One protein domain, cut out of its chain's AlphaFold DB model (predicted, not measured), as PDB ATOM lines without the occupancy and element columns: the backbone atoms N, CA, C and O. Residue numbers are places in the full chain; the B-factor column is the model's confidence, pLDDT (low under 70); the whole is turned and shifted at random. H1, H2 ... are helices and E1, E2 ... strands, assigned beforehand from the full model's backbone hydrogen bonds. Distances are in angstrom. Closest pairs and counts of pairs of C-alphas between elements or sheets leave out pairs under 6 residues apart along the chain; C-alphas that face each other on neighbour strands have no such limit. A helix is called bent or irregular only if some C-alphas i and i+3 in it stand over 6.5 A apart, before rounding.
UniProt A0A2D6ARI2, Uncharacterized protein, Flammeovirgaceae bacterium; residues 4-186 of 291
ATOM      1  N   ILE A   4     181.918 170.029 164.823       77.44
ATOM      2  CA  ILE A   4     182.060 168.689 164.231       77.44
ATOM      3  C   ILE A   4     182.774 167.731 165.191       77.44
ATOM      4  O   ILE A   4     182.269 166.644 165.463       77.44
ATOM      5  N   GLU A   5     183.893 168.150 165.788       75.44
ATOM      6  CA  GLU A   5     184.588 167.350 166.808       75.44
ATOM      7  C   GLU A   5     183.672 167.049 168.001       75.44
ATOM      8  O   GLU A   5     183.687 165.942 168.539       75.44
ATOM      9  N   CYS A   6     182.848 168.024 168.407       74.81
ATOM     10  CA  CYS A   6     181.856 167.845 169.465       74.81
ATOM     11  C   CYS A   6     180.825 166.774 169.089       74.81
ATOM     12  O   CYS A   6     180.610 165.841 169.865       74.81
ATOM     13  N   PHE A   7     180.244 166.863 167.888       82.94
ATOM     14  CA  PHE A   7     179.312 165.857 167.381       82.94
ATOM     15  C   PHE A   7     179.939 164.460 167.392       82.94
ATOM     16  O   PHE A   7     179.375 163.538 167.977       82.94
ATOM     17  N   ASN A   8     181.131 164.312 166.809       85.81
ATOM     18  CA  ASN A   8     181.819 163.025 166.701       85.81
ATOM     19  C   ASN A   8     182.152 162.433 168.084       85.81
ATOM     20  O   ASN A   8     182.112 161.215 168.262       85.81
ATOM     21  N   ARG A   9     182.424 163.272 169.095       82.94
ATOM     22  CA  ARG A   9     182.626 162.830 170.488       82.94
ATOM     23  C   ARG A   9     181.338 162.267 171.095       82.94
ATOM     24  O   ARG A   9     181.347 161.140 171.578       82.94
ATOM     25  N   VAL A  10     180.228 163.004 170.993       81.12
ATOM     26  CA  VAL A  10     178.914 162.556 171.493       81.12
ATOM     27  C   VAL A  10     178.457 161.292 170.767       81.12
ATOM     28  O   VAL A  10     177.933 160.370 171.389       81.12
ATOM     29  N   TYR A  11     178.686 161.218 169.456       90.94
ATOM     30  CA  TYR A  11     178.276 160.072 168.655       90.94
ATOM     31  C   TYR A  11     179.082 158.819 169.002       90.94
ATOM     32  O   TYR A  11     178.520 157.731 169.094       90.94
ATOM     33  N   ARG A  12     180.383 158.971 169.288       89.00
ATOM     34  CA  ARG A  12     181.221 157.886 169.815       89.00
ATOM     35  C   ARG A  12     180.685 157.360 171.144       89.00
ATOM     36  O   ARG A  12     180.610 156.146 171.317       89.00
ATOM     37  N   ASP A  13     180.332 158.255 172.064       83.94
ATOM     38  CA  ASP A  13     179.807 157.877 173.379       83.94
ATOM     39  C   ASP A  13     178.470 157.137 173.235       83.94
ATOM     40  O   ASP A  13     178.301 156.062 173.805       83.94
ATOM     41  N   PHE A  14     177.576 157.629 172.372       90.94
ATOM     42  CA  PHE A  14     176.315 156.958 172.057       90.94
ATOM     43  C   PHE A  14     176.524 155.542 171.507       90.94
ATOM     44  O   PHE A  14     175.903 154.587 171.970       90.94
ATOM     45  N   VAL A  15     177.420 155.387 170.531       93.25
ATOM     46  CA  VAL A  15     177.723 154.087 169.923       93.25
ATOM     47  C   VAL A  15     178.312 153.116 170.953       93.25
ATOM     48  O   VAL A  15     177.939 151.945 170.969       93.25
ATOM     49  N   LYS A  16     179.196 153.579 171.844       87.56
ATOM     50  CA  LYS A  16     179.736 152.746 172.931       87.56
ATOM     51  C   LYS A  16     178.649 152.314 173.911       87.56
ATOM     52  O   LYS A  16     178.570 151.129 174.215       87.56
ATOM     53  N   GLU A  17     177.783 153.235 174.319       86.50
ATOM     54  CA  GLU A  17     176.664 152.953 175.219       86.50
ATOM     55  C   GLU A  17     175.733 151.878 174.632       86.50
ATOM     56  O   GLU A  17     175.395 150.907 175.305       86.50
ATOM     57  N   ILE A  18     175.380 151.975 173.344       90.25
ATOM     58  CA  ILE A  18     174.569 150.945 172.674       90.25
ATOM     59  C   ILE A  18     175.276 149.580 172.691       90.25
ATOM     60  O   ILE A  18     174.616 148.568 172.904       90.25
ATOM     61  N   ALA A  19     176.599 149.523 172.506       88.38
ATOM     62  CA  ALA A  19     177.348 148.263 172.585       88.38
ATOM     63  C   ALA A  19     177.416 147.673 174.005       88.38
ATOM     64  O   ALA A  19     177.584 146.460 174.149       88.38
ATOM     65  N   GLU A  20     177.343 148.515 175.037       86.88
ATOM     66  CA  GLU A  20     177.331 148.098 176.443       86.88
ATOM     67  C   GLU A  20     175.949 147.594 176.869       86.88
ATOM     68  O   GLU A  20     175.849 146.537 177.494       86.88
ATOM     69  N   ILE A  21     174.889 148.304 176.474       85.56
ATOM     70  CA  ILE A  21     173.498 147.958 176.794       85.56
ATOM     71  C   ILE A  21     173.022 146.750 175.976       85.56
ATOM     72  O   ILE A  21     172.307 145.898 176.504       85.56
ATOM     73  N   PHE A  22     173.436 146.658 174.708       87.06
ATOM     74  CA  PHE A  22     173.057 145.595 173.772       87.06
ATOM     75  C   PHE A  22     174.316 144.876 173.257       87.06
ATOM     76  O   PHE A  22     174.826 145.193 172.174       87.06
ATOM     77  N   PRO A  23     174.867 143.906 174.014       88.38
ATOM     78  CA  PRO A  23     176.096 143.201 173.646       88.38
ATOM     79  C   PRO A  23     176.053 142.529 172.266       88.38
ATOM     80  O   PRO A  23     177.089 142.384 171.615       88.38
ATOM     81  N   GLU A  24     174.872 142.147 171.782       88.62
ATOM     82  CA  GLU A  24     174.649 141.614 170.436       88.62
ATOM     83  C   GLU A  24     174.976 142.624 169.323       88.62
ATOM     84  O   GLU A  24     175.362 142.231 168.221       88.62
ATOM     85  N   CYS A  25     174.898 143.927 169.609       91.06
ATOM     86  CA  CYS A  25     175.267 144.990 168.678       91.06
ATOM     87  C   CYS A  25     176.783 145.239 168.632       91.06
ATOM     88  O   CYS A  25     177.273 145.855 167.683       91.06
ATOM     89  N   LYS A  26     177.552 144.746 169.615       91.19
ATOM     90  CA  LYS A  26     178.972 145.083 169.804       91.19
ATOM     91  C   LYS A  26     179.847 144.763 168.592       91.19
ATOM     92  O   LYS A  26     180.661 145.593 168.193       91.19
ATOM     93  N   LEU A  27     179.676 143.591 167.975       93.44
ATOM     94  CA  LEU A  27     180.450 143.208 166.783       93.44
ATOM     95  C   LEU A  27     180.141 144.113 165.585       93.44
ATOM     96  O   LEU A  27     181.054 144.546 164.882       93.44
ATOM     97  N   THR A  28     178.861 144.424 165.371       94.44
ATOM     98  CA  THR A  28     178.423 145.349 164.320       94.44
ATOM     99  C   THR A  28     179.018 146.732 164.538       94.44
ATOM    100  O   THR A  28     179.548 147.320 163.597       94.44
ATOM    101  N   ILE A  29     178.996 147.212 165.782       94.06
ATOM    102  CA  ILE A  29     179.537 148.513 166.170       94.06
ATOM    103  C   ILE A  29     181.034 148.595 165.905       94.06
ATOM    104  O   ILE A  29     181.460 149.489 165.179       94.06
ATOM    105  N   ILE A  30     181.815 147.636 166.405       93.12
ATOM    106  CA  ILE A  30     183.268 147.600 166.184       93.12
ATOM    107  C   ILE A  30     183.571 147.627 164.683       93.12
ATOM    108  O   ILE A  30     184.399 148.406 164.232       93.12
ATOM    109  N   ARG A  31     182.849 146.834 163.883       95.94
ATOM    110  CA  ARG A  31     183.076 146.758 162.436       95.94
ATOM    111  C   ARG A  31     182.689 148.037 161.686       95.94
ATOM    112  O   ARG A  31     183.350 148.390 160.717       95.94
ATOM    113  N   ARG A  32     181.574 148.678 162.050       95.31
ATOM    114  CA  ARG A  32     180.992 149.802 161.288       95.31
ATOM    115  C   ARG A  32     181.461 151.177 161.752       95.31
ATOM    116  O   ARG A  32     181.307 152.130 160.987       95.31
ATOM    117  N   TYR A  33     182.010 151.264 162.960       95.25
ATOM    118  CA  TYR A  33     182.416 152.505 163.616       95.25
ATOM    119  C   TYR A  33     183.876 152.484 164.085       95.25
ATOM    120  O   TYR A  33     184.243 153.320 164.899       95.25
ATOM    121  N   ASP A  34     184.717 151.570 163.585       93.44
ATOM    122  CA  ASP A  34     186.135 151.455 163.969       93.44
ATOM    123  C   ASP A  34     186.869 152.807 163.935       93.44
ATOM    124  O   ASP A  34     187.487 153.223 164.914       93.44
ATOM    125  N   ASP A  35     186.687 153.546 162.844       93.38
ATOM    126  CA  ASP A  35     187.286 154.861 162.638       93.38
ATOM    127  C   ASP A  35     186.794 155.891 163.673       93.38
ATOM    128  O   ASP A  35     187.588 156.557 164.338       93.38
ATOM    129  N   LEU A  36     185.476 155.931 163.920       92.94
ATOM    130  CA  LEU A  36     184.879 156.756 164.977       92.94
ATOM    131  C   LEU A  36     185.369 156.350 166.370       92.94
ATOM    132  O   LEU A  36     185.437 157.198 167.250       92.94
ATOM    133  N   LEU A  37     185.677 155.075 166.609       91.06
ATOM    134  CA  LEU A  37     186.070 154.562 167.921       91.06
ATOM    135  C   LEU A  37     187.551 154.795 168.224       91.06
ATOM    136  O   LEU A  37     187.875 155.051 169.389       91.06
ATOM    137  N   ASN A  38     188.410 154.763 167.205       90.31
ATOM    138  CA  ASN A  38     189.862 154.723 167.369       90.31
ATOM    139  C   ASN A  38     190.580 156.011 166.944       90.31
ATOM    140  O   ASN A  38     191.674 156.267 167.444       90.31
ATOM    141  N   ASN A  39     189.971 156.851 166.104       89.00
ATOM    142  CA  ASN A  39     190.621 158.049 165.564       89.00
ATOM    143  C   ASN A  39     189.936 159.337 166.031       89.00
ATOM    144  O   ASN A  39     188.764 159.327 166.402       89.00
ATOM    145  N   GLN A  40     190.661 160.458 166.045       82.12
ATOM    146  CA  GLN A  40     190.057 161.785 166.182       82.12
ATOM    147  C   GLN A  40     189.613 162.249 164.794       82.12
ATOM    148  O   GLN A  40     190.423 162.282 163.873       82.12
ATOM    149  N   LEU A  41     188.328 162.567 164.654       82.56
ATOM    150  CA  LEU A  41     187.712 162.876 163.367       82.56
ATOM    151  C   LEU A  41     187.317 164.345 163.293       82.56
ATOM    152  O   LEU A  41     186.603 164.843 164.170       82.56
ATOM    153  N   GLU A  42     187.745 164.999 162.219       79.25
ATOM    154  CA  GLU A  42     187.462 166.408 161.928       79.25
ATOM    155  C   GLU A  42     186.477 166.592 160.762       79.25
ATOM    156  O   GLU A  42     186.018 167.710 160.528       79.25
ATOM    157  N   ASP A  43     186.129 165.515 160.049       86.88
ATOM    158  CA  ASP A  43     185.137 165.529 158.973       86.88
ATOM    159  C   ASP A  43     183.694 165.335 159.473       86.88
ATOM    160  O   ASP A  43     183.430 164.909 160.603       86.88
ATOM    161  N   ASP A  44     182.747 165.676 158.600       85.19
ATOM    162  CA  ASP A  44     181.308 165.681 158.846       85.19
ATOM    163  C   ASP A  44     180.596 164.412 158.334       85.19
ATOM    164  O   ASP A  44     179.363 164.383 158.264       85.19
ATOM    165  N   ALA A  45     181.322 163.339 157.989       92.19
ATOM    166  CA  ALA A  45     180.723 162.154 157.371       92.19
ATOM    167  C   ALA A  45     179.652 161.516 158.272       92.19
ATOM    168  O   ALA A  45     178.542 161.215 157.821       92.19
ATOM    169  N   TYR A  46     179.956 161.368 159.565       93.19
ATOM    170  CA  TYR A  46     179.018 160.837 160.557       93.19
ATOM    171  C   TYR A  46     177.877 161.805 160.884       93.19
ATOM    172  O   TYR A  46     176.767 161.356 161.166       93.19
ATOM    173  N   VAL A  47     178.122 163.118 160.796       88.75
ATOM    174  CA  VAL A  47     177.082 164.145 160.957       88.75
ATOM    175  C   VAL A  47     176.039 163.980 159.857       88.75
ATOM    176  O   VAL A  47     174.855 163.803 160.136       88.75
ATOM    177  N   ASN A  48     176.489 163.975 158.602       91.62
ATOM    178  CA  ASN A  48     175.627 163.885 157.428       91.62
ATOM    179  C   ASN A  48     174.813 162.589 157.405       91.62
ATOM    180  O   ASN A  48     173.634 162.595 157.049       91.62
ATOM    181  N   GLU A  49     175.427 161.469 157.779       93.50
ATOM    182  CA  GLU A  49     174.738 160.183 157.860       93.50
ATOM    183  C   GLU A  49     173.661 160.170 158.948       93.50
ATOM    184  O   GLU A  49     172.516 159.800 158.677       93.50
ATOM    185  N   PHE A  50     174.010 160.600 160.160       95.12
ATOM    186  CA  PHE A  50     173.069 160.637 161.271       95.12
ATOM    187  C   PHE A  50     171.894 161.575 160.985       95.12
ATOM    188  O   PHE A  50     170.740 161.203 161.194       95.12
ATOM    189  N   MET A  51     172.170 162.771 160.453       91.88
ATOM    190  CA  MET A  51     171.136 163.758 160.142       91.88
ATOM    191  C   MET A  51     170.132 163.225 159.117       91.88
ATOM    192  O   MET A  51     168.925 163.317 159.340       91.88
ATOM    193  N   LYS A  52     170.606 162.549 158.063       92.50
ATOM    194  CA  LYS A  52     169.726 161.866 157.097       92.50
ATOM    195  C   LYS A  52     168.864 160.782 157.744       92.50
ATOM    196  O   LYS A  52     167.712 160.610 157.359       92.50
ATOM    197  N   ALA A  53     169.407 160.046 158.711       93.62
ATOM    198  CA  ALA A  53     168.680 158.980 159.392       93.62
ATOM    199  C   ALA A  53     167.574 159.502 160.328       93.62
ATOM    200  O   ALA A  53     166.541 158.845 160.491       93.62
ATOM    201  N   VAL A  54     167.783 160.663 160.955       92.12
ATOM    202  CA  VAL A  54     166.925 161.168 162.039       92.12
ATOM    203  C   VAL A  54     165.932 162.256 161.606       92.12
ATOM    204  O   VAL A  54     164.902 162.409 162.260       92.12
ATOM    205  N   GLN A  55     166.198 162.995 160.521       85.81
ATOM    206  CA  GLN A  55     165.458 164.213 160.137       85.81
ATOM    207  C   GLN A  55     163.924 164.058 160.094       85.81
ATOM    208  O   GLN A  55     163.204 164.920 160.591       85.81
ATOM    209  N   ASP A  56     163.420 162.932 159.579       89.38
ATOM    210  CA  ASP A  56     161.978 162.673 159.423       89.38
ATOM    211  C   ASP A  56     161.356 162.000 160.656       89.38
ATOM    212  O   ASP A  56     160.182 161.639 160.671       89.38
ATOM    213  N   LYS A  57     162.166 161.766 161.688       92.06
ATOM    214  CA  LYS A  57     161.828 160.958 162.864       92.06
ATOM    215  C   LYS A  57     161.944 161.741 164.163       92.06
ATOM    216  O   LYS A  57     161.452 161.287 165.193       92.06
ATOM    217  N   ILE A  58     162.589 162.905 164.116       87.31
ATOM    218  CA  ILE A  58     162.888 163.712 165.293       87.31
ATOM    219  C   ILE A  58     161.633 164.128 166.063       87.31
ATOM    220  O   ILE A  58     161.664 164.136 167.285       87.31
ATOM    221  N   GLU A  59     160.510 164.386 165.386       85.94
ATOM    222  CA  GLU A  59     159.248 164.746 166.047       85.94
ATOM    223  C   GLU A  59     158.767 163.634 166.994       85.94
ATOM    224  O   GLU A  59     158.480 163.906 168.159       85.94
ATOM    225  N   TYR A  60     158.791 162.375 166.544       89.38
ATOM    226  CA  TYR A  60     158.458 161.218 167.379       89.38
ATOM    227  C   TYR A  60     159.431 161.061 168.556       89.38
ATOM    228  O   TYR A  60     159.014 160.811 169.684       89.38
ATOM    229  N   ILE A  61     160.734 161.247 168.312       88.12
ATOM    230  CA  ILE A  61     161.777 161.135 169.344       88.12
ATOM    231  C   ILE A  61     161.597 162.212 170.424       88.12
ATOM    232  O   ILE A  61     161.721 161.920 171.615       88.12
ATOM    233  N   THR A  62     161.298 163.446 170.015       77.25
ATOM    234  CA  THR A  62     161.068 164.594 170.900       77.25
ATOM    235  C   THR A  62     159.796 164.421 171.726       77.25
ATOM    236  O   THR A  62     159.816 164.676 172.925       77.25
ATOM    237  N   GLN A  63     158.718 163.920 171.120       82.19
ATOM    238  CA  GLN A  63     157.448 163.658 171.809       82.19
ATOM    239  C   GLN A  63     157.477 162.394 172.682       82.19
ATOM    240  O   GLN A  63     156.535 162.144 173.428       82.19
ATOM    241  N   GLY A  64     158.534 161.580 172.582       81.75
ATOM    242  CA  GLY A  64     158.592 160.279 173.246       81.75
ATOM    243  C   GLY A  64     157.565 159.281 172.698       81.75
ATOM    244  O   GLY A  64     157.166 158.372 173.419       81.75
ATOM    245  N   ASP A  65     157.127 159.448 171.446       85.75
ATOM    246  CA  ASP A  65     156.144 158.567 170.816       85.75
ATOM    247  C   ASP A  65     156.813 157.267 170.343       85.75
ATOM    248  O   ASP A  65     157.477 157.207 169.303       85.75
ATOM    249  N   ASP A  66     156.609 156.202 171.119       87.62
ATOM    250  CA  ASP A  66     157.179 154.882 170.855       87.62
ATOM    251  C   ASP A  66     156.609 154.204 169.594       87.62
ATOM    252  O   ASP A  66     157.211 153.245 169.102       87.62
ATOM    253  N   LYS A  67     155.525 154.721 168.990       88.88
ATOM    254  CA  LYS A  67     154.971 154.176 167.732       88.88
ATOM    255  C   LYS A  67     155.990 154.131 166.600       88.88
ATOM    256  O   LYS A  67     155.879 153.293 165.705       88.88
ATOM    257  N   LEU A  68     156.998 155.006 166.635       90.62
ATOM    258  CA  LEU A  68     158.097 155.000 165.670       90.62
ATOM    259  C   LEU A  68     158.785 153.621 165.580       90.62
ATOM    260  O   LEU A  68     159.211 153.202 164.498       90.62
ATOM    261  N   PHE A  69     158.867 152.904 166.702       90.06
ATOM    262  CA  PHE A  69     159.560 151.620 166.825       90.06
ATOM    263  C   PHE A  69     158.677 150.404 166.490       90.06
ATOM    264  O   PHE A  69     159.191 149.292 166.346       90.06
ATOM    265  N   ASP A  70     157.375 150.615 166.284       87.56
ATOM    266  CA  ASP A  70     156.416 149.576 165.886       87.56
ATOM    267  C   ASP A  70     156.264 149.437 164.359       87.56
ATOM    268  O   ASP A  70     155.488 148.613 163.877       87.56
ATOM    269  N   SER A  71     157.027 150.207 163.580       82.44
ATOM    270  CA  SER A  71     156.948 150.225 162.115       82.44
ATOM    271  C   SER A  71     157.404 148.918 161.441       82.44
ATOM    272  O   SER A  71     158.248 148.172 161.945       82.44
ATOM    273  N   GLU A  72     156.874 148.637 160.244       83.31
ATOM    274  CA  GLU A  72     157.265 147.468 159.435       83.31
ATOM    275  C   GLU A  72     158.611 147.649 158.716       83.31
ATOM    276  O   GLU A  72     159.269 146.667 158.361       83.31
ATOM    277  N   THR A  73     159.079 148.888 158.574       87.75
ATOM    278  CA  THR A  73     160.358 149.216 157.941       87.75
ATOM    279  C   THR A  73     161.494 149.285 158.965       87.75
ATOM    280  O   THR A  73     161.293 149.798 160.062       87.75
ATOM    281  N   PRO A  74     162.700 148.782 158.644       90.69
ATOM    282  CA  PRO A  74     163.855 148.897 159.530       90.69
ATOM    283  C   PRO A  74     164.172 150.336 159.936       90.69
ATOM    284  O   PRO A  74     164.145 151.249 159.106       90.69
ATOM    285  N   LEU A  75     164.517 150.524 161.211       92.25
ATOM    286  CA  LEU A  75     164.821 151.831 161.777       92.25
ATOM    287  C   LEU A  75     166.305 151.933 162.132       92.25
ATOM    288  O   LEU A  75     166.726 151.505 163.201       92.25
ATOM    289  N   TYR A  76     167.100 152.524 161.244       94.12
ATOM    290  CA  TYR A  76     168.549 152.634 161.420       94.12
ATOM    291  C   TYR A  76     168.959 154.043 161.853       94.12
ATOM    292  O   TYR A  76     169.109 154.919 161.009       94.12
ATOM    293  N   PHE A  77     169.181 154.262 163.153       94.19
ATOM    294  CA  PHE A  77     169.931 155.440 163.638       94.19
ATOM    295  C   PHE A  77     171.442 155.179 163.703       94.19
ATOM    296  O   PHE A  77     172.241 156.115 163.692       94.19
ATOM    297  N   LEU A  78     171.823 153.898 163.764       95.06
ATOM    298  CA  LEU A  78     173.192 153.415 163.637       95.06
ATOM    299  C   LEU A  78     173.273 152.397 162.487       95.06
ATOM    300  O   LEU A  78     172.326 151.642 162.248       95.06
ATOM    301  N   ARG A  79     174.414 152.359 161.792       94.12
ATOM    302  CA  ARG A  79     174.706 151.452 160.674       94.12
ATOM    303  C   ARG A  79     174.414 150.010 161.069       94.12
ATOM    304  O   ARG A  79     174.992 149.506 162.029       94.12
ATOM    305  N   ASP A  80     173.572 149.347 160.281       93.62
ATOM    306  CA  ASP A  80     173.168 147.944 160.451       93.62
ATOM    307  C   ASP A  80     172.531 147.592 161.813       93.62
ATOM    308  O   ASP A  80     172.433 146.411 162.149       93.62
ATOM    309  N   ILE A  81     172.094 148.567 162.613       94.00
ATOM    310  CA  ILE A  81     171.415 148.307 163.890       94.00
ATOM    311  C   ILE A  81     169.979 148.782 163.771       94.00
ATOM    312  O   ILE A  81     169.712 149.981 163.748       94.00
ATOM    313  N   ASP A  82     169.052 147.835 163.681       94.19
ATOM    314  CA  ASP A  82     167.633 148.150 163.586       94.19
ATOM    315  C   ASP A  82     167.050 148.370 164.986       94.19
ATOM    316  O   ASP A  82     166.875 147.442 165.783       94.19
ATOM    317  N   PHE A  83     166.748 149.635 165.275       93.31
ATOM    318  CA  PHE A  83     166.293 150.089 166.576       93.31
ATOM    319  C   PHE A  83     164.929 149.522 166.955       93.31
ATOM    320  O   PHE A  83     164.617 149.483 168.137       93.31
ATOM    321  N   ARG A  84     164.135 149.000 166.013       92.19
ATOM    322  CA  ARG A  84     162.889 148.299 166.361       92.19
ATOM    323  C   ARG A  84     163.157 147.046 167.182       92.19
ATOM    324  O   ARG A  84     162.395 146.732 168.092       92.19
ATOM    325  N   TYR A  85     164.228 146.316 166.861       88.75
ATOM    326  CA  TYR A  85     164.566 145.097 167.590       88.75
ATOM    327  C   TYR A  85     165.063 145.422 168.984       88.75
ATOM    328  O   TYR A  85     164.590 144.801 169.931       88.75
ATOM    329  N   ILE A  86     165.954 146.411 169.119       88.38
ATOM    330  CA  ILE A  86     166.447 146.787 170.444       88.38
ATOM    331  C   ILE A  86     165.296 147.351 171.287       88.38
ATOM    332  O   ILE A  86     165.144 146.902 172.414       88.38
ATOM    333  N   TRP A  87     164.402 148.192 170.731       88.69
ATOM    334  CA  TRP A  87     163.248 148.775 171.453       88.69
ATOM    335  C   TRP A  87     162.252 147.739 171.986       88.69
ATOM    336  O   TRP A  87     161.637 147.949 173.032       88.69
ATOM    337  N   LYS A  88     162.108 146.609 171.278       84.69
ATOM    338  CA  LYS A  88     161.247 145.480 171.669       84.69
ATOM    339  C   LYS A  88     161.866 144.584 172.741       84.69
ATOM    340  O   LYS A  88     161.154 143.767 173.327       84.69
ATOM    341  N   GLN A  89     163.165 144.705 173.013       78.94
ATOM    342  CA  GLN A  89     163.769 144.004 174.141       78.94
ATOM    343  C   GLN A  89     163.310 144.614 175.469       78.94
ATOM    344  O   GLN A  89     162.891 145.770 175.539       78.94
ATOM    345  N   LYS A  90     163.389 143.832 176.554       62.47
ATOM    346  CA  LYS A  90     163.092 144.312 177.911       62.47
ATOM    347  C   LYS A  90     164.178 145.289 178.375       62.47
ATOM    348  O   LYS A  90     165.056 144.914 179.144       62.47
ATOM    349  N   MET A  91     164.111 146.533 177.915       76.25
ATOM    350  CA  MET A  91     164.894 147.637 178.464       76.25
ATOM    351  C   MET A  91     164.076 148.432 179.479       76.25
ATOM    352  O   MET A  91     162.844 148.437 179.447       76.25
ATOM    353  N   THR A  92     164.773 149.094 180.399       79.69
ATOM    354  CA  THR A  92     164.129 149.965 181.388       79.69
ATOM    355  C   THR A  92     163.662 151.267 180.738       79.69
ATOM    356  O   THR A  92     164.216 151.696 179.724       79.69
ATOM    357  N   GLU A  93     162.679 151.936 181.342       80.56
ATOM    358  CA  GLU A  93     162.261 153.264 180.875       80.56
ATOM    359  C   GLU A  93     163.416 154.277 180.954       80.56
ATOM    360  O   GLU A  93     163.599 155.092 180.053       80.56
ATOM    361  N   THR A  94     164.281 154.146 181.964       77.81
ATOM    362  CA  THR A  94     165.523 154.917 182.086       77.81
ATOM    363  C   THR A  94     166.408 154.761 180.850       77.81
ATOM    364  O   THR A  94     166.857 155.756 180.287       77.81
ATOM    365  N   THR A  95     166.607 153.532 180.367       81.38
ATOM    366  CA  THR A  95     167.392 153.251 179.156       81.38
ATOM    367  C   THR A  95     166.785 153.911 177.915       81.38
ATOM    368  O   THR A  95     167.509 154.505 177.114       81.38
ATOM    369  N   ARG A  96     165.453 153.880 177.763       84.56
ATOM    370  CA  ARG A  96     164.767 154.555 176.644       84.56
ATOM    371  C   ARG A  96     164.961 156.061 176.683       84.56
ATOM    372  O   ARG A  96     165.265 156.665 175.655       84.56
ATOM    373  N   ILE A  97     164.819 156.663 177.864       78.81
ATOM    374  CA  ILE A  97     165.064 158.094 178.074       78.81
ATOM    375  C   ILE A  97     166.504 158.444 177.684       78.81
ATOM    376  O   ILE A  97     166.713 159.396 176.938       78.81
ATOM    377  N   GLN A  98     167.493 157.653 178.105       78.62
ATOM    378  CA  GLN A  98     168.902 157.890 177.774       78.62
ATOM    379  C   GLN A  98     169.177 157.807 176.266       78.62
ATOM    380  O   GLN A  98     169.823 158.697 175.711       78.62
ATOM    381  N   ILE A  99     168.642 156.796 175.572       86.62
ATOM    382  CA  ILE A  99     168.783 156.690 174.113       86.62
ATOM    383  C   ILE A  99     168.131 157.896 173.425       86.62
ATOM    384  O   ILE A  99     168.749 158.520 172.564       86.62
ATOM    385  N   ARG A 100     166.915 158.283 173.839       86.69
ATOM    386  CA  ARG A 100     166.234 159.476 173.312       86.69
ATOM    387  C   ARG A 100     167.059 160.745 173.546       86.69
ATOM    388  O   ARG A 100     167.192 161.541 172.622       86.69
ATOM    389  N   LYS A 101     167.673 160.913 174.720       77.75
ATOM    390  CA  LYS A 101     168.565 162.046 175.021       77.75
ATOM    391  C   LYS A 101     169.757 162.120 174.073       77.75
ATOM    392  O   LYS A 101     170.029 163.199 173.545       77.75
ATOM    393  N   TYR A 102     170.430 161.000 173.800       84.44
ATOM    394  CA  TYR A 102     171.510 160.964 172.809       84.44
ATOM    395  C   TYR A 102     171.013 161.376 171.420       84.44
ATOM    396  O   TYR A 102     171.619 162.245 170.794       84.44
ATOM    397  N   LEU A 103     169.889 160.815 170.960       89.38
ATOM    398  CA  LEU A 103     169.318 161.130 169.646       89.38
ATOM    399  C   LEU A 103     168.959 162.620 169.512       89.38
ATOM    400  O   LEU A 103     169.340 163.251 168.526       89.38
ATOM    401  N   LYS A 104     168.289 163.202 170.518       80.69
ATOM    402  CA  LYS A 104     167.939 164.636 170.556       80.69
ATOM    403  C   LYS A 104     169.194 165.516 170.580       80.69
ATOM    404  O   LYS A 104     169.287 166.483 169.829       80.69
ATOM    405  N   THR A 105     170.181 165.163 171.405       76.94
ATOM    406  CA  THR A 105     171.439 165.917 171.553       76.94
ATOM    407  C   THR A 105     172.225 165.946 170.248       76.94
ATOM    408  O   THR A 105     172.638 167.011 169.791       76.94
ATOM    409  N   LEU A 106     172.399 164.782 169.619       83.00
ATOM    410  CA  LEU A 106     173.073 164.665 168.330       83.00
ATOM    411  C   LEU A 106     172.337 165.456 167.251       83.00
ATOM    412  O   LEU A 106     172.985 166.160 166.485       83.00
ATOM    413  N   TYR A 107     171.002 165.414 167.228       84.62
ATOM    414  CA  TYR A 107     170.215 166.199 166.279       84.62
ATOM    415  C   TYR A 107     170.462 167.703 166.435       84.62
ATOM    416  O   TYR A 107     170.771 168.370 165.456       84.62
ATOM    417  N   VAL A 108     170.415 168.235 167.659       74.44
ATOM    418  CA  VAL A 108     170.669 169.662 167.931       74.44
ATOM    419  C   VAL A 108     172.067 170.086 167.463       74.44
ATOM    420  O   VAL A 108     172.220 171.132 166.831       74.44
ATOM    421  N   ILE A 109     173.094 169.278 167.747       74.69
ATOM    422  CA  ILE A 109     174.464 169.565 167.300       74.69
ATOM    423  C   ILE A 109     174.557 169.463 165.770       74.69
ATOM    424  O   ILE A 109     175.199 170.301 165.141       74.69
ATOM    425  N   GLY A 110     173.909 168.465 165.171       78.38
ATOM    426  CA  GLY A 110     173.909 168.226 163.731       78.38
ATOM    427  C   GLY A 110     173.199 169.322 162.939       78.38
ATOM    428  O   GLY A 110     173.758 169.783 161.950       78.38
ATOM    429  N   VAL A 111     172.047 169.823 163.405       76.69
ATOM    430  CA  VAL A 111     171.371 171.000 162.822       76.69
ATOM    431  C   VAL A 111     172.325 172.192 162.806       76.69
ATOM    432  O   VAL A 111     172.504 172.815 161.771       76.69
ATOM    433  N   LYS A 112     173.056 172.454 163.896       72.56
ATOM    434  CA  LYS A 112     174.051 173.541 163.928       72.56
ATOM    435  C   LYS A 112     175.181 173.383 162.894       72.56
ATOM    436  O   LYS A 112     175.781 174.380 162.502       72.56
ATOM    437  N   ILE A 113     175.527 172.155 162.508       73.31
ATOM    438  CA  ILE A 113     176.594 171.876 161.531       73.31
ATOM    439  C   ILE A 113     176.056 171.927 160.096       73.31
ATOM    440  O   ILE A 113     176.726 172.468 159.221       73.31
ATOM    441  N   VAL A 114     174.879 171.342 159.856       74.88
ATOM    442  CA  VAL A 114     174.290 171.155 158.519       74.88
ATOM    443  C   VAL A 114     173.499 172.382 158.065       74.88
ATOM    444  O   VAL A 114     173.489 172.695 156.875       74.88
ATOM    445  N   SER A 115     172.852 173.099 158.985       64.62
ATOM    446  CA  SER A 115     172.143 174.331 158.657       64.62
ATOM    447  C   SER A 115     173.147 175.438 158.349       64.62
ATOM    448  O   SER A 115     173.968 175.827 159.179       64.62
ATOM    449  N   VAL A 116     173.061 175.965 157.129       52.16
ATOM    450  CA  VAL A 116     173.754 177.186 156.730       52.16
ATOM    451  C   VAL A 116     172.847 178.372 157.064       52.16
ATOM    452  O   VAL A 116     171.721 178.434 156.580       52.16
ATOM    453  N   SER A 117     173.397 179.338 157.801       50.41
ATOM    454  CA  SER A 117     172.952 180.736 157.959       50.41
ATOM    455  C   SER A 117     171.955 181.083 159.075       50.41
ATOM    456  O   SER A 117     170.932 180.437 159.259       50.41
ATOM    457  N   ASP A 118     172.338 182.143 159.795       49.41
ATOM    458  CA  ASP A 118     171.580 183.265 160.373       49.41
ATOM    459  C   ASP A 118     170.358 182.999 161.275       49.41
ATOM    460  O   ASP A 118     170.242 183.661 162.307       49.41
ATOM    461  N   ASP A 119     169.516 182.003 160.994       51.31
ATOM    462  CA  ASP A 119     168.306 181.687 161.769       51.31
ATOM    463  C   ASP A 119     168.648 181.286 163.211       51.31
ATOM    464  O   ASP A 119     168.000 181.732 164.151       51.31
ATOM    465  N   ILE A 120     169.695 180.478 163.422       51.44
ATOM    466  CA  ILE A 120     170.112 180.045 164.771       51.44
ATOM    467  C   ILE A 120     170.647 181.227 165.586       51.44
ATOM    468  O   ILE A 120     170.373 181.332 166.783       51.44
ATOM    469  N   ASP A 121     171.369 182.147 164.949       53.97
ATOM    470  CA  ASP A 121     171.841 183.364 165.608       53.97
ATOM    471  C   ASP A 121     170.684 184.334 165.883       53.97
ATOM    472  O   ASP A 121     170.698 185.028 166.902       53.97
ATOM    473  N   GLU A 122     169.660 184.368 165.026       51.25
ATOM    474  CA  GLU A 122     168.401 185.077 165.264       51.25
ATOM    475  C   GLU A 122     167.561 184.444 166.374       51.25
ATOM    476  O   GLU A 122     166.980 185.192 167.153       51.25
ATOM    477  N   ILE A 123     167.561 183.117 166.546       51.41
ATOM    478  CA  ILE A 123     166.974 182.470 167.733       51.41
ATOM    479  C   ILE A 123     167.673 182.981 168.978       51.41
ATOM    480  O   ILE A 123     167.041 183.462 169.918       51.41
ATOM    481  N   ILE A 124     169.002 182.889 168.969       48.78
ATOM    482  CA  ILE A 124     169.845 183.291 170.084       48.78
ATOM    483  C   ILE A 124     169.601 184.777 170.410       48.78
ATOM    484  O   ILE A 124     169.413 185.114 171.575       48.78
ATOM    485  N   LYS A 125     169.513 185.662 169.405       48.75
ATOM    486  CA  LYS A 125     169.198 187.101 169.556       48.75
ATOM    487  C   LYS A 125     167.750 187.386 169.965       48.75
ATOM    488  O   LYS A 125     167.523 188.277 170.784       48.75
ATOM    489  N   GLY A 126     166.784 186.659 169.418       46.25
ATOM    490  CA  GLY A 126     165.357 186.770 169.724       46.25
ATOM    491  C   GLY A 126     165.062 186.430 171.182       46.25
ATOM    492  O   GLY A 126     164.229 187.081 171.808       46.25
ATOM    493  N   PHE A 127     165.834 185.506 171.758       43.19
ATOM    494  CA  PHE A 127     165.798 185.199 173.187       43.19
ATOM    495  C   PHE A 127     166.419 186.287 174.078       43.19
ATOM    496  O   PHE A 127     165.927 186.504 175.177       43.19
ATOM    497  N   TYR A 128     167.446 187.018 173.626       38.12
ATOM    498  CA  TYR A 128     167.980 188.171 174.379       38.12
ATOM    499  C   TYR A 128     167.084 189.420 174.313       38.12
ATOM    500  O   TYR A 128     167.360 190.404 174.998       38.12
ATOM    501  N   SER A 129     166.060 189.419 173.455       38.28
ATOM    502  CA  SER A 129     165.247 190.597 173.130       38.28
ATOM    503  C   SER A 129     163.742 190.412 173.370       38.28
ATOM    504  O   SER A 129     162.970 191.281 172.961       38.28
ATOM    505  N   ASP A 130     163.326 189.319 174.031       39.62
ATOM    506  CA  ASP A 130     161.927 188.966 174.352       39.62
ATOM    507  C   ASP A 130     160.952 188.993 173.151       39.62
ATOM    508  O   ASP A 130     159.742 189.121 173.316       39.62
ATOM    509  N   ASN A 131     161.454 188.859 171.919       45.00
ATOM    510  CA  ASN A 131     160.658 188.957 170.687       45.00
ATOM    511  C   ASN A 131     160.855 187.743 169.768       45.00
ATOM    512  O   ASN A 131     160.995 187.882 168.551       45.00
ATOM    513  N   LEU A 132     160.886 186.538 170.340       49.44
ATOM    514  CA  LEU A 132     161.020 185.316 169.552       49.44
ATOM    515  C   LEU A 132     159.665 184.873 168.972       49.44
ATOM    516  O   LEU A 132     158.818 184.326 169.677       49.44
ATOM    517  N   ASP A 133     159.483 185.071 167.668       58.94
ATOM    518  CA  ASP A 133     158.322 184.586 166.918       58.94
ATOM    519  C   ASP A 133     158.628 183.208 166.304       58.94
ATOM    520  O   ASP A 133     159.078 183.091 165.161       58.94
ATOM    521  N   VAL A 134     158.419 182.151 167.100       52.59
ATOM    522  CA  VAL A 134     158.705 180.746 166.732       52.59
ATOM    523  C   VAL A 134     157.927 180.300 165.482       52.59
ATOM    524  O   VAL A 134     158.356 179.385 164.779       52.59
ATOM    525  N   ASP A 135     156.812 180.960 165.161       59.53
ATOM    526  CA  ASP A 135     155.976 180.622 164.006       59.53
ATOM    527  C   ASP A 135     156.505 181.178 162.677       59.53
ATOM    528  O   ASP A 135     156.062 180.739 161.614       59.53
ATOM    529  N   LYS A 136     157.489 182.086 162.706       57.00
ATOM    530  CA  LYS A 136     158.172 182.590 161.500       57.00
ATOM    531  C   LYS A 136     159.434 181.815 161.131       57.00
ATOM    532  O   LYS A 136     160.043 182.109 160.104       57.00
ATOM    533  N   MET A 137     159.832 180.847 161.950       63.12
ATOM    534  CA  MET A 137     161.095 180.131 161.789       63.12
ATOM    535  C   MET A 137     160.985 178.986 160.785       63.12
ATOM    536  O   MET A 137     159.923 178.385 160.605       63.12
ATOM    537  N   SER A 138     162.112 178.639 160.165       66.31
ATOM    538  CA  SER A 138     162.220 177.440 159.337       66.31
ATOM    539  C   SER A 138     161.849 176.172 160.132       66.31
ATOM    540  O   SER A 138     162.070 176.067 161.341       66.31
ATOM    541  N   GLY A 139     161.252 175.181 159.457       70.81
ATOM    542  CA  GLY A 139     160.729 173.975 160.116       70.81
ATOM    543  C   GLY A 139     161.795 173.157 160.859       70.81
ATOM    544  O   GLY A 139     161.534 172.637 161.941       70.81
ATOM    545  N   GLU A 140     163.016 173.090 160.323       66.19
ATOM    546  CA  GLU A 140     164.165 172.432 160.968       66.19
ATOM    547  C   GLU A 140     164.542 173.108 162.287       66.19
ATOM    548  O   GLU A 140     164.805 172.444 163.293       66.19
ATOM    549  N   THR A 141     164.475 174.434 162.295       62.84
ATOM    550  CA  THR A 141     164.762 175.276 163.445       62.84
ATOM    551  C   THR A 141     163.710 175.124 164.541       62.84
ATOM    552  O   THR A 141     164.047 174.970 165.715       62.84
ATOM    553  N   LYS A 142     162.427 175.052 164.166       71.00
ATOM    554  CA  LYS A 142     161.334 174.736 165.098       71.00
ATOM    555  C   LYS A 142     161.532 173.363 165.752       71.00
ATOM    556  O   LYS A 142     161.500 173.253 166.975       71.00
ATOM    557  N   ARG A 143     161.866 172.340 164.955       73.25
ATOM    558  CA  ARG A 143     162.185 170.987 165.452       73.25
ATOM    559  C   ARG A 143     163.391 170.974 166.397       73.25
ATOM    560  O   ARG A 143     163.393 170.222 167.370       73.25
ATOM    561  N   MET A 144     164.408 171.798 166.138       68.69
ATOM    562  CA  MET A 144     165.564 171.960 167.027       68.69
ATOM    563  C   MET A 144     165.165 172.586 168.371       68.69
ATOM    564  O   MET A 144     165.587 172.092 169.418       68.69
ATOM    565  N   VAL A 145     164.340 173.639 168.361       65.06
ATOM    566  CA  VAL A 145     163.823 174.281 169.584       65.06
ATOM    567  C   VAL A 145     162.998 173.296 170.415       65.06
ATOM    568  O   VAL A 145     163.175 173.226 171.632       65.06
ATOM    569  N   ASP A 146     162.153 172.491 169.779       72.00
ATOM    570  CA  ASP A 146     161.355 171.481 170.478       72.00
ATOM    571  C   ASP A 146     162.234 170.368 171.074       72.00
ATOM    572  O   ASP A 146     162.039 169.968 172.225       72.00
ATOM    573  N   ALA A 147     163.267 169.920 170.348       67.88
ATOM    574  CA  ALA A 147     164.245 168.963 170.870       67.88
ATOM    575  C   ALA A 147     164.988 169.513 172.103       67.88
ATOM    576  O   ALA A 147     165.181 168.787 173.079       67.88
ATOM    577  N   LEU A 148     165.359 170.800 172.093       63.00
ATOM    578  CA  LEU A 148     166.005 171.476 173.224       63.00
ATOM    579  C   LEU A 148     165.104 171.563 174.460       63.00
ATOM    580  O   LEU A 148     165.566 171.275 175.566       63.00
ATOM    581  N   LYS A 149     163.828 171.930 174.284       65.62
ATOM    582  CA  LYS A 149     162.844 171.961 175.379       65.62
ATOM    583  C   LYS A 149     162.689 170.584 176.013       65.62
ATOM    584  O   LYS A 149     162.819 170.444 177.224       65.62
ATOM    585  N   SER A 150     162.540 169.560 175.178       70.00
ATOM    586  CA  SER A 150     162.385 168.181 175.636       70.00
ATOM    587  C   SER A 150     163.608 167.669 176.415       70.00
ATOM    588  O   SER A 150     163.453 167.023 177.449       70.00
ATOM    589  N   ILE A 151     164.834 168.013 175.995       64.69
ATOM    590  CA  ILE A 151     166.056 167.697 176.763       64.69
ATOM    591  C   ILE A 151     166.021 168.346 178.159       64.69
ATOM    592  O   ILE A 151     166.444 167.730 179.137       64.69
ATOM    593  N   ALA A 152     165.528 169.583 178.268       60.66
ATOM    594  CA  ALA A 152     165.476 170.308 179.536       60.66
ATOM    595  C   ALA A 152     164.374 169.821 180.492       60.66
ATOM    596  O   ALA A 152     164.529 169.970 181.707       60.66
ATOM    597  N   GLU A 153     163.300 169.236 179.965       59.78
ATOM    598  CA  GLU A 153     162.206 168.625 180.732       59.78
ATOM    599  C   GLU A 153     162.569 167.223 181.259       59.78
ATOM    600  O   GLU A 153     162.152 166.850 182.357       59.78
ATOM    601  N   ASP A 154     163.442 166.483 180.562       61.91
ATOM    602  CA  ASP A 154     163.908 165.130 180.925       61.91
ATOM    603  C   ASP A 154     164.852 165.092 182.171       61.91
ATOM    604  O   ASP A 154     165.688 164.193 182.334       61.91
ATOM    605  N   LYS A 155     164.726 166.050 183.105       53.25
ATOM    606  CA  LYS A 155     165.561 166.243 184.316       53.25
ATOM    607  C   LYS A 155     165.393 165.190 185.426       53.25
ATOM    608  O   LYS A 155     166.046 165.304 186.459       53.25
ATOM    609  N   LYS A 156     164.546 164.168 185.251       45.94
ATOM    610  CA  LYS A 156     164.261 163.159 186.297       45.94
ATOM    611  C   LYS A 156     164.993 161.819 186.155       45.94
ATOM    612  O   LYS A 156     164.880 160.997 187.059       45.94
ATOM    613  N   ALA A 157     165.749 161.587 185.083       47.12
ATOM    614  CA  ALA A 157     166.506 160.344 184.907       47.12
ATOM    615  C   ALA A 157     168.014 160.603 185.022       47.12
ATOM    616  O   ALA A 157     168.537 161.459 184.305       47.12
ATOM    617  N   GLU A 158     168.706 159.855 185.890       45.81
ATOM    618  CA  GLU A 158     170.173 159.803 185.923       45.81
ATOM    619  C   GLU A 158     170.677 159.414 184.522       45.81
ATOM    620  O   GLU A 158     170.482 158.291 184.049       45.81
ATOM    621  N   ALA A 159     171.241 160.385 183.804       48.78
ATOM    622  CA  ALA A 159     171.835 160.169 182.492       48.78
ATOM    623  C   ALA A 159     173.305 159.727 182.658       48.78
ATOM    624  O   ALA A 159     173.914 160.031 183.688       48.78
ATOM    625  N   PRO A 160     173.900 159.023 181.678       50.25
ATOM    626  CA  PRO A 160     175.319 158.682 181.704       50.25
ATOM    627  C   PRO A 160     176.170 159.949 181.837       50.25
ATOM    628  O   PRO A 160     175.842 160.975 181.244       50.25
ATOM    629  N   ALA A 161     177.289 159.880 182.566       47.50
ATOM    630  CA  ALA A 161     178.140 161.043 182.848       47.50
ATOM    631  C   ALA A 161     178.610 161.788 181.582       47.50
ATOM    632  O   ALA A 161     178.781 163.006 181.620       47.50
ATOM    633  N   SER A 162     178.770 161.079 180.459       44.81
ATOM    634  CA  SER A 162     179.021 161.656 179.136       44.81
ATOM    635  C   SER A 162     177.866 162.574 178.726       44.81
ATOM    636  O   SER A 162     178.073 163.778 178.596       44.81
ATOM    637  N   VAL A 163     176.639 162.049 178.626       44.56
ATOM    638  CA  VAL A 163     175.412 162.814 178.338       44.56
ATOM    639  C   VAL A 163     175.248 163.959 179.317       44.56
ATOM    640  O   VAL A 163     175.002 165.065 178.872       44.56
ATOM    641  N   THR A 164     175.464 163.747 180.616       50.69
ATOM    642  CA  THR A 164     175.372 164.807 181.625       50.69
ATOM    643  C   THR A 164     176.415 165.901 181.413       50.69
ATOM    644  O   THR A 164     176.108 167.068 181.614       50.69
ATOM    645  N   GLN A 165     177.631 165.580 180.966       46.12
ATOM    646  CA  GLN A 165     178.671 166.570 180.680       46.12
ATOM    647  C   GLN A 165     178.365 167.389 179.415       46.12
ATOM    648  O   GLN A 165     178.642 168.588 179.387       46.12
ATOM    649  N   TYR A 166     177.777 166.789 178.374       50.38
ATOM    650  CA  TYR A 166     177.358 167.531 177.173       50.38
ATOM    651  C   TYR A 166     176.023 168.234 177.357       50.38
ATOM    652  O   TYR A 166     175.878 169.357 176.892       50.38
ATOM    653  N   GLU A 167     175.084 167.637 178.091       47.56
ATOM    654  CA  GLU A 167     173.917 168.316 178.641       47.56
ATOM    655  C   GLU A 167     174.404 169.492 179.467       47.56
ATOM    656  O   GLU A 167     173.873 170.555 179.274       47.56
ATOM    657  N   GLN A 168     175.445 169.409 180.298       48.88
ATOM    658  CA  GLN A 168     176.043 170.564 180.991       48.88
ATOM    659  C   GLN A 168     176.794 171.520 180.064       48.88
ATOM    660  O   GLN A 168     176.944 172.690 180.392       48.88
ATOM    661  N   MET A 169     177.255 171.081 178.898       47.16
ATOM    662  CA  MET A 169     177.868 171.960 177.901       47.16
ATOM    663  C   MET A 169     176.799 172.709 177.086       47.16
ATOM    664  O   MET A 169     176.999 173.866 176.739       47.16
ATOM    665  N   ILE A 170     175.639 172.088 176.851       47.31
ATOM    666  CA  ILE A 170     174.451 172.653 176.193       47.31
ATOM    667  C   ILE A 170     173.639 173.484 177.200       47.31
ATOM    668  O   ILE A 170     173.367 174.650 176.947       47.31
ATOM    669  N   THR A 171     173.347 172.941 178.381       44.56
ATOM    670  CA  THR A 171     172.747 173.586 179.569       44.56
ATOM    671  C   THR A 171     173.641 174.576 180.282       44.56
ATOM    672  O   THR A 171     173.138 175.466 180.948       44.56
ATOM    673  N   GLY A 172     174.953 174.497 180.096       39.50
ATOM    674  CA  GLY A 172     175.904 175.526 180.514       39.50
ATOM    675  C   GLY A 172     176.150 176.585 179.440       39.50
ATOM    676  O   GLY A 172     176.612 177.681 179.773       39.50
ATOM    677  N   SER A 173     175.807 176.296 178.177       45.34
ATOM    678  CA  SER A 173     175.700 177.310 177.124       45.34
ATOM    679  C   SER A 173     174.448 178.161 177.329       45.34
ATOM    680  O   SER A 173     173.506 177.750 178.010       45.34
ATOM    681  N   SER A 174     174.416 179.342 176.719       39.44
ATOM    682  CA  SER A 174     173.282 180.263 176.828       39.44
ATOM    683  C   SER A 174     171.941 179.600 176.480       39.44
ATOM    684  O   SER A 174     170.949 179.854 177.149       39.44
ATOM    685  N   ILE A 175     171.933 178.688 175.499       38.84
ATOM    686  CA  ILE A 175     170.733 177.989 175.011       38.84
ATOM    687  C   ILE A 175     170.137 177.043 176.050       38.84
ATOM    688  O   ILE A 175     168.921 176.968 176.197       38.84
ATOM    689  N   GLY A 176     170.957 176.292 176.777       43.84
ATOM    690  CA  GLY A 176     170.414 175.352 177.740       43.84
ATOM    691  C   GLY A 176     170.325 175.922 179.163       43.84
ATOM    692  O   GLY A 176     169.552 175.376 179.940       43.84
ATOM    693  N   LYS A 177     171.024 177.020 179.502       44.25
ATOM    694  CA  LYS A 177     170.698 177.816 180.706       44.25
ATOM    695  C   LYS A 177     169.278 178.370 180.589       44.25
ATOM    696  O   LYS A 177     168.490 178.246 181.517       44.25
ATOM    697  N   LEU A 178     168.939 178.846 179.394       36.69
ATOM    698  CA  LEU A 178     167.606 179.284 178.995       36.69
ATOM    699  C   LEU A 178     166.579 178.136 179.022       36.69
ATOM    700  O   LEU A 178     165.511 178.279 179.607       36.69
ATOM    701  N   ALA A 179     166.899 176.965 178.462       39.66
ATOM    702  CA  ALA A 179     166.007 175.805 178.549       39.66
ATOM    703  C   ALA A 179     165.804 175.333 180.008       39.66
ATOM    704  O   ALA A 179     164.715 174.893 180.375       39.66
ATOM    705  N   GLN A 180     166.824 175.464 180.868       42.56
ATOM    706  CA  GLN A 180     166.716 175.174 182.299       42.56
ATOM    707  C   GLN A 180     165.864 176.189 183.070       42.56
ATOM    708  O   GLN A 180     165.204 175.757 184.017       42.56
ATOM    709  N   GLU A 181     165.887 177.471 182.697       40.03
ATOM    710  CA  GLU A 181     165.032 178.522 183.271       40.03
ATOM    711  C   GLU A 181     163.568 178.327 182.856       40.03
ATOM    712  O   GLU A 181     162.708 178.255 183.727       40.03
ATOM    713  N   ILE A 182     163.289 178.076 181.571       33.19
ATOM    714  CA  ILE A 182     161.927 177.794 181.077       33.19
ATOM    715  C   ILE A 182     161.337 176.544 181.752       33.19
ATOM    716  O   ILE A 182     160.209 176.573 182.232       33.19
ATOM    717  N   ALA A 183     162.103 175.455 181.853       38.94
ATOM    718  CA  ALA A 183     161.647 174.231 182.517       38.94
ATOM    719  C   ALA A 183     161.538 174.360 184.052       38.94
ATOM    720  O   ALA A 183     160.910 173.523 184.694       38.94
ATOM    721  N   GLY A 184     162.191 175.359 184.657       43.34
ATOM    722  CA  GLY A 184     162.155 175.611 186.102       43.34
ATOM    723  C   GLY A 184     161.049 176.572 186.544       43.34
ATOM    724  O   GLY A 184     160.690 176.572 187.718       43.34
ATOM    725  N   GLU A 185     160.522 177.380 185.624       35.25
ATOM    726  CA  GLU A 185     159.540 178.438 185.897       35.25
ATOM    727  C   GLU A 185     158.095 178.068 185.529       35.25
ATOM    728  O   GLU A 185     157.157 178.777 185.898       35.25
ATOM    729  N   ILE A 186     157.886 176.936 184.853       33.03
ATOM    730  CA  ILE A 186     156.548 176.387 184.634       33.03
ATOM    731  C   ILE A 186     156.140 175.611 185.895       33.03
ATOM    732  O   ILE A 186     156.467 174.437 186.060       33.03
TER     733      ILE A 186
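AT A GLANCE: This is residues 4 to 186 of the 291 residues of an uncharacterized protein of Flammeovirgaceae bacterium (UniProt A0A2D6ARI2). One long helix, H7, runs through the middle, and shorter helices pack round it: H1 on one side, H9 with the short H4 on the other, and H3 crossing it near its last residues. H2 folds back beside H1 at one extreme of the longest axis, while H8 and the loop after it make the other; H10 and H11 form a corner, and H5, E1 and H6 lie on a winding stretch beyond H4. The printed part has 183 residues with eleven named helices and one named strand, in the order H1 H2 H3 H4 H5 E1 H6 H7 H8 H9 H10 H11. The class is mostly helix, and the helices that touch are mostly crossed. The whole is compact, with a radius of gyration of the C-alphas of 16.4 A, and spans 50 by 34 by 32 A.

IN THESE COORDINATES: H7, residues 93 to 114, is the longest helix, 31.1 A from C-alpha 93 at (162.261, 153.264, 180.875) to C-alpha 114 at (174.290, 171.155, 158.519). H1, residues 4 to 21, is 25.7 A long and begins at C-alpha 4 at (182.060, 168.689, 164.231). H2, residues 23 to 38, spans 19.0 A; it has a kink of 79 degrees near residue 32 and is irregular, with C-alphas 32 and 35 at 8.2 A. H9, residues 139 to 153, spans 21.4 A. H3 holds residues 45 to 54, H4 residues 58 to 63, H5 residues 66 to 70 and H6 residues 83 to 88. H8 holds residues 119 to 128, and H10 residues 161 to 171. H11, residues 174 to 185, spans 16.6 A and ends at C-alpha 185 at (159.540, 178.438, 185.897). E1, residues 76 to 78, pairs with no named strand, but pairs antiparallel with residues 81 to 82.

HOW THE PARTS SIT: H7 is the hub, touching H1, H3, H4, H9 and H10. H1 touches it at a shallow tilt of 21 degrees, opposite ways, with the C-alphas of Phe 7 and Ile 109 closest at 6.1 A. H9 touches residues 101 to 111 of H7 at 37 degrees, only just steep, closest at Val 108 and Met 144, 5.7 A. H3 touches H7 at a steep tilt of 59 degrees, closest at Val 47 and Gly 110, 5.9 A. H4 touches H7, closest at Ile 61 and Arg 100, 6.2 A, and also H9, closest at Thr 62 and Ala 147, 5.4 A. H10 only just touches H7, with 3 pairs of C-alphas within 8 A, the closest Tyr 102 and Val 163 at 7.0 A. H1 and H2 form a helical hairpin at a shallow tilt of 22 degrees, closest at Ala 19 and Lys 26, 4.5 A. H11 touches H9, closest at Ala 152 and Ala 179, 5.6 A, and touches H10 only at the corner, about perpendicular at 88 degrees, closest at Thr 171 and Lys 177, 4.8 A. H5 touches H6, closest at Phe 69 and Arg 84, 4.7 A. The closest C-alphas of E1 and H3 are those of Phe 77 and Ala 53, 5.7 A. H8 touches no helix, but is near H9 and H11. Every O i to N i+4 pair is within hydrogen-bond range in H1, H3, H4, H6, H7, H8, H9, H10 and H11; H2 has 8 of 12, and H5 has 0 of 1 but 2 of 2 O i to N i+3 pairs.

THE WHOLE: The two C-alphas farthest apart, those of Leu 27 and Ser 129, are 50.2 A apart. The printed part has no cut, and no link is long. The mean pLDDT of the printed part is 72.7; 68 residues are under 70, among them residues 115 to 138 and 151 to 186.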